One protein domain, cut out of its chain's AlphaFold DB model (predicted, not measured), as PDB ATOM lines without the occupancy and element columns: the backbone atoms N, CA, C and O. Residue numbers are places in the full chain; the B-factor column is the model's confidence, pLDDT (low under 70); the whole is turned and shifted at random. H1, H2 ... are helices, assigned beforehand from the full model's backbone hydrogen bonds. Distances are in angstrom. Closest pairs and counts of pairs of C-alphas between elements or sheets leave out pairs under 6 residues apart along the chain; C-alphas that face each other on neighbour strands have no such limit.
ATOM      1  N   PRO A  29       5.045  -8.072   8.871       95.38
ATOM      2  CA  PRO A  29       6.300  -7.577   8.307       95.38
ATOM      3  C   PRO A  29       6.309  -6.067   8.038       95.38
ATOM      4  O   PRO A  29       7.338  -5.428   8.241       95.38
ATOM      5  N   GLU A  30       5.186  -5.474   7.619       96.00
ATOM      6  CA  GLU A  30       5.086  -4.022   7.395       96.00
ATOM      7  C   GLU A  30       5.199  -3.239   8.706       96.00
ATOM      8  O   GLU A  30       5.898  -2.225   8.763       96.00
ATOM      9  N   LEU A  31       4.587  -3.736   9.786       97.00
ATOM     10  CA  LEU A  31       4.770  -3.165  11.124       97.00
ATOM     11  C   LEU A  31       6.240  -3.251  11.566       97.00
ATOM     12  O   LEU A  31       6.791  -2.271  12.072       97.00
ATOM     13  N   GLY A  32       6.899  -4.387  11.314       95.44
ATOM     14  CA  GLY A  32       8.334  -4.556  11.561       95.44
ATOM     15  C   GLY A  32       9.195  -3.586  10.746       95.44
ATOM     16  O   GLY A  32      10.094  -2.948  11.291       95.44
ATOM     17  N   ALA A  33       8.881  -3.402   9.462       96.00
ATOM     18  CA  ALA A  33       9.576  -2.475   8.573       96.00
ATOM     19  C   ALA A  33       9.505  -1.021   9.058       96.00
ATOM     20  O   ALA A  33      10.499  -0.295   8.989       96.00
ATOM     21  N   VAL A  34       8.353  -0.593   9.586       96.94
ATOM     22  CA  VAL A  34       8.197   0.745  10.180       96.94
ATOM     23  C   VAL A  34       9.159   0.936  11.354       96.94
ATOM     24  O   VAL A  34       9.814   1.974  11.438       96.94
ATOM     25  N   VAL A  35       9.275  -0.066  12.231       95.81
ATOM     26  CA  VAL A  35      10.181  -0.025  13.389       95.81
ATOM     27  C   VAL A  35      11.635   0.016  12.938       95.81
ATOM     28  O   VAL A  35      12.372   0.886  13.392       95.81
ATOM     29  N   VAL A  36      12.040  -0.861  12.016       93.88
ATOM     30  CA  VAL A  36      13.415  -0.897  11.490       93.88
ATOM     31  C   VAL A  36      13.803   0.461  10.904       93.88
ATOM     32  O   VAL A  36      14.820   1.031  11.294       93.88
ATOM     33  N   ARG A  37      12.956   1.022  10.033       93.75
ATOM     34  CA  ARG A  37      13.206   2.324   9.401       93.75
ATOM     35  C   ARG A  37      13.354   3.445  10.427       93.75
ATOM     36  O   ARG A  37      14.256   4.271  10.313       93.75
ATOM     37  N   GLU A  38      12.480   3.481  11.430       95.88
ATOM     38  CA  GLU A  38      12.515   4.525  12.454       95.88
ATOM     39  C   GLU A  38      13.716   4.376  13.401       95.88
ATOM     40  O   GLU A  38      14.311   5.386  13.778       95.88
ATOM     41  N   THR A  39      14.119   3.146  13.739       93.94
ATOM     42  CA  THR A  39      15.338   2.875  14.519       93.94
ATOM     43  C   THR A  39      16.572   3.417  13.805       93.94
ATOM     44  O   THR A  39      17.331   4.171  14.410       93.94
ATOM     45  N   LEU A  40      16.749   3.093  12.518       91.38
ATOM     46  CA  LEU A  40      17.892   3.572  11.725       91.38
ATOM     47  C   LEU A  40      17.902   5.097  11.632       91.38
ATOM     48  O   LEU A  40      18.937   5.729  11.844       91.38
ATOM     49  N   ARG A  41      16.726   5.694  11.399       93.25
ATOM     50  CA  ARG A  41      16.567   7.148  11.327       93.25
ATOM     51  C   ARG A  41      16.953   7.841  12.637       93.25
ATOM     52  O   ARG A  41      17.627   8.865  12.588       93.25
ATOM     53  N   ARG A  42      16.533   7.319  13.797       94.94
ATOM     54  CA  ARG A  42      16.855   7.906  15.117       94.94
ATOM     55  C   ARG A  42      18.296   7.666  15.543       94.94
ATOM     56  O   ARG A  42      18.885   8.551  16.154       94.94
ATOM     57  N   ALA A  43      18.846   6.506  15.196       92.50
ATOM     58  CA  ALA A  43      20.241   6.178  15.452       92.50
ATOM     59  C   ALA A  43      21.207   6.907  14.500       92.50
ATOM     60  O   ALA A  43      22.411   6.861  14.725       92.50
ATOM     61  N   ALA A  44      20.689   7.565  13.452       92.62
ATOM     62  CA  ALA A  44      21.464   8.194  12.384       92.62
ATOM     63  C   ALA A  44      22.473   7.228  11.732       92.62
ATOM     64  O   ALA A  44      23.592   7.611  11.391       92.62
ATOM     65  N   LEU A  45      22.066   5.966  11.565       89.00
ATOM     66  CA  LEU A  45      22.884   4.915  10.966       89.00
ATOM     67  C   LEU A  45      22.494   4.685   9.510       89.00
ATOM     68  O   LEU A  45      21.311   4.622   9.166       89.00
ATOM     69  N   ALA A  46      23.511   4.517   8.668       89.44
ATOM     70  CA  ALA A  46      23.325   4.039   7.309       89.44
ATOM     71  C   ALA A  46      22.890   2.560   7.342       89.44
ATOM     72  O   ALA A  46      23.381   1.813   8.195       89.44
ATOM     73  N   PRO A  47      21.985   2.110   6.452       86.81
ATOM     74  CA  PRO A  47      21.553   0.715   6.417       86.81
ATOM     75  C   PRO A  47      22.717  -0.279   6.315       86.81
ATOM     76  O   PRO A  47      22.698  -1.312   6.974       86.81
ATOM     77  N   GLU A  48      23.767   0.078   5.577       87.25
ATOM     78  CA  GLU A  48      24.963  -0.737   5.335       87.25
ATOM     79  C   GLU A  48      25.799  -0.992   6.597       87.25
ATOM     80  O   GLU A  48      26.638  -1.887   6.597       87.25
ATOM     81  N   ALA A  49      25.578  -0.224   7.668       87.44
ATOM     82  CA  ALA A  49      26.239  -0.424   8.955       87.44
ATOM     83  C   ALA A  49      25.582  -1.527   9.809       87.44
ATOM     84  O   ALA A  49      26.008  -1.751  10.940       87.44
ATOM     85  N   ILE A  50      24.516  -2.166   9.315       87.94
ATOM     86  CA  ILE A  50      23.799  -3.226  10.026       87.94
ATOM     87  C   ILE A  50      24.228  -4.592   9.499       87.94
ATOM     88  O   ILE A  50      23.971  -4.926   8.345       87.94
ATOM     89  N   ASP A  51      24.802  -5.406  10.383       88.69
ATOM     90  CA  ASP A  51      25.256  -6.759  10.045       88.69
ATOM     91  C   ASP A  51      24.133  -7.801  10.073       88.69
ATOM     92  O   ASP A  51      24.156  -8.761   9.305       88.69
ATOM     93  N   ALA A  52      23.145  -7.629  10.958       88.06
ATOM     94  CA  ALA A  52      22.054  -8.581  11.139       88.06
ATOM     95  C   ALA A  52      20.759  -7.905  11.609       88.06
ATOM     96  O   ALA A  52      20.768  -6.941  12.375       88.06
ATOM     97  N   VAL A  53      19.623  -8.466  11.185       88.88
ATOM     98  CA  VAL A  53      18.289  -8.107  11.683       88.88
ATOM     99  C   VAL A  53      17.619  -9.363  12.219       88.88
ATOM    100  O   VAL A  53      17.348 -10.296  11.466       88.88
ATOM    101  N   VAL A  54      17.308  -9.357  13.513       91.25
ATOM    102  CA  VAL A  54      16.607 -10.447  14.199       91.25
ATOM    103  C   VAL A  54      15.231  -9.943  14.627       91.25
ATOM    104  O   VAL A  54      15.124  -8.894  15.264       91.25
ATOM    105  N   LEU A  55      14.169 -10.665  14.259       92.12
ATOM    106  CA  LEU A  55      12.790 -10.267  14.544       92.12
ATOM    107  C   LEU A  55      11.949 -11.469  14.979       92.12
ATOM    108  O   LEU A  55      11.845 -12.462  14.263       92.12
ATOM    109  N   GLY A  56      11.321 -11.351  16.148       93.25
ATOM    110  CA  GLY A  56      10.428 -12.373  16.684       93.25
ATOM    111  C   GLY A  56       9.004 -12.231  16.146       93.25
ATOM    112  O   GLY A  56       8.412 -11.156  16.222       93.25
ATOM    113  N   GLN A  57       8.430 -13.329  15.651       94.50
ATOM    114  CA  GLN A  57       7.018 -13.413  15.272       94.50
ATOM    115  C   GLN A  57       6.483 -14.815  15.569       94.50
ATOM    116  O   GLN A  57       6.980 -15.790  15.013       94.50
ATOM    117  N   VAL A  58       5.447 -14.903  16.410       95.50
ATOM    118  CA  VAL A  58       4.895 -16.186  16.876       95.50
ATOM    119  C   VAL A  58       4.033 -16.854  15.802       95.50
ATOM    120  O   VAL A  58       4.308 -17.974  15.384       95.50
ATOM    121  N   ILE A  59       2.994 -16.167  15.315       93.81
ATOM    122  CA  ILE A  59       2.096 -16.711  14.291       93.81
ATOM    123  C   ILE A  59       2.584 -16.255  12.918       93.81
ATOM    124  O   ILE A  59       2.459 -15.087  12.556       93.81
ATOM    125  N   GLN A  60       3.184 -17.174  12.160       93.00
ATOM    126  CA  GLN A  60       3.753 -16.883  10.836       93.00
ATOM    127  C   GLN A  60       2.866 -17.292   9.659       93.00
ATOM    128  O   GLN A  60       3.158 -16.938   8.516       93.00
ATOM    129  N   ALA A  61       1.757 -17.988   9.921       92.88
ATOM    130  CA  ALA A  61       0.792 -18.340   8.888       92.88
ATOM    131  C   ALA A  61       0.293 -17.076   8.162       92.88
ATOM    132  O   ALA A  61      -0.161 -16.125   8.792       92.88
ATOM    133  N   GLY A  62       0.416 -17.058   6.832       90.44
ATOM    134  CA  GLY A  62       0.034 -15.913   5.994       90.44
ATOM    135  C   GLY A  62       1.094 -14.810   5.855       90.44
ATOM    136  O   GLY A  62       0.929 -13.931   5.014       90.44
ATOM    137  N   ALA A  63       2.214 -14.874   6.586       90.69
ATOM    138  CA  ALA A  63       3.271 -13.856   6.544       90.69
ATOM    139  C   ALA A  63       4.341 -14.092   5.458       90.69
ATOM    140  O   ALA A  63       5.310 -13.342   5.389       90.69
ATOM    141  N   LYS A  64       4.160 -15.101   4.592       91.50
ATOM    142  CA  LYS A  64       5.097 -15.511   3.524       91.50
ATOM    143  C   LYS A  64       6.476 -15.939   4.060       91.50
ATOM    144  O   LYS A  64       6.652 -16.195   5.248       91.50
ATOM    145  N   MET A  65       7.449 -16.093   3.159       91.25
ATOM    146  CA  MET A  65       8.804 -16.531   3.497       91.25
ATOM    147  C   MET A  65       9.534 -15.467   4.312       91.25
ATOM    148  O   MET A  65       9.653 -14.327   3.873       91.25
ATOM    149  N   ASN A  66      10.066 -15.870   5.465       90.69
ATOM    150  CA  ASN A  66      10.936 -15.063   6.317       90.69
ATOM    151  C   ASN A  66      10.416 -13.621   6.572       90.69
ATOM    152  O   ASN A  66      10.879 -12.656   5.952       90.69
ATOM    153  N   PRO A  67       9.462 -13.459   7.506       92.75
ATOM    154  CA  PRO A  67       8.919 -12.158   7.907       92.75
ATOM    155  C   PRO A  67       9.984 -11.148   8.355       92.75
ATOM    156  O   PRO A  67       9.873  -9.964   8.041       92.75
ATOM    157  N   ALA A  68      11.043 -11.608   9.033       92.81
ATOM    158  CA  ALA A  68      12.153 -10.759   9.467       92.81
ATOM    159  C   ALA A  68      12.877 -10.131   8.268       92.81
ATOM    160  O   ALA A  68      13.170  -8.935   8.261       92.81
ATOM    161  N   ARG A  69      13.090 -10.913   7.204       91.25
ATOM    162  CA  ARG A  69      13.705 -10.424   5.969       91.25
ATOM    163  C   ARG A  69      12.818  -9.425   5.230       91.25
ATOM    164  O   ARG A  69      13.323  -8.420   4.734       91.25
ATOM    165  N   GLN A  70      11.514  -9.684   5.171       94.25
ATOM    166  CA  GLN A  70      10.552  -8.745   4.591       94.25
ATOM    167  C   GLN A  70      10.546  -7.411   5.355       94.25
ATOM    168  O   GLN A  70      10.592  -6.354   4.729       94.25
ATOM    169  N   ALA A  71      10.567  -7.462   6.692       94.81
ATOM    170  CA  ALA A  71      10.652  -6.278   7.540       94.81
ATOM    171  C   ALA A  71      11.970  -5.511   7.342       94.81
ATOM    172  O   ALA A  71      11.950  -4.291   7.215       94.81
ATOM    173  N   ALA A  72      13.109  -6.208   7.262       93.50
ATOM    174  CA  ALA A  72      14.405  -5.583   7.011       93.50
ATOM    175  C   ALA A  72      14.406  -4.824   5.673       93.50
ATOM    176  O   ALA A  72      14.657  -3.618   5.652       93.50
ATOM    177  N   ILE A  73      14.048  -5.504   4.575       92.88
ATOM    178  CA  ILE A  73      14.010  -4.897   3.234       92.88
ATOM    179  C   ILE A  73      13.019  -3.725   3.199       92.88
ATOM    180  O   ILE A  73      13.367  -2.632   2.757       92.88
ATOM    181  N   GLY A  74      11.801  -3.910   3.720       92.94
ATOM    182  CA  GLY A  74      10.796  -2.842   3.788       92.94
ATOM    183  C   GLY A  74      11.196  -1.671   4.698       92.94
ATOM    184  O   GLY A  74      10.690  -0.555   4.545       92.94
ATOM    185  N   GLY A  75      12.105  -1.913   5.645       91.31
ATOM    186  CA  GLY A  75      12.684  -0.920   6.546       91.31
ATOM    187  C   GLY A  75      13.815  -0.093   5.929       91.31
ATOM    188  O   GLY A  75      14.282   0.845   6.571       91.31
ATOM    189  N   GLY A  76      14.225  -0.401   4.695       88.50
ATOM    190  CA  GLY A  76      15.300   0.290   3.980       88.50
ATOM    191  C   GLY A  76      16.634  -0.459   3.967       88.50
ATOM    192  O   GLY A  76      17.622   0.101   3.503       88.50
TER     193      GLY A  76
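This is residues 29 to 76 of the 86 residues of an uncharacterized protein of Pseudomonas helleri (UniProt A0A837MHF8). A long helix, H1, has a short second helix, H2, packed across its first half, and between the two the chain makes a wide loop, residues 44 to 66, that runs back past H2 and beyond the start of H1. The printed part has 48 residues with two named helices, H1 then H2, and no named strand. It is all helix by class, though under half of the residues are in named elements. It is compact, with a radius of gyration of the C-alphas of 10.9 A, and elongated, spanning 34 by 18 by 14 A.

H1, residues 29 to 43, is 20.8 A long and begins at C-alpha 29 (6.300, -7.577, 8.307). H2, residues 67 to 74, is 10.4 A long and ends at C-alpha 74 (10.796, -2.842, 3.788).

H1 and H2 touch, their closest C-alphas being those of Ala 33 and Ala 71, 4.1 A apart. They run the same way at a steep tilt of 54 degrees. In H1 and H2 every O i to N i+4 pair is within hydrogen-bond range.

The C-alphas farthest apart, Ala 44 and Ala 61, are 33.8 A apart. The link from H1 to H2 is long, 23 residues. The printed part has no cut, and no printed residue is under 70 in pLDDT.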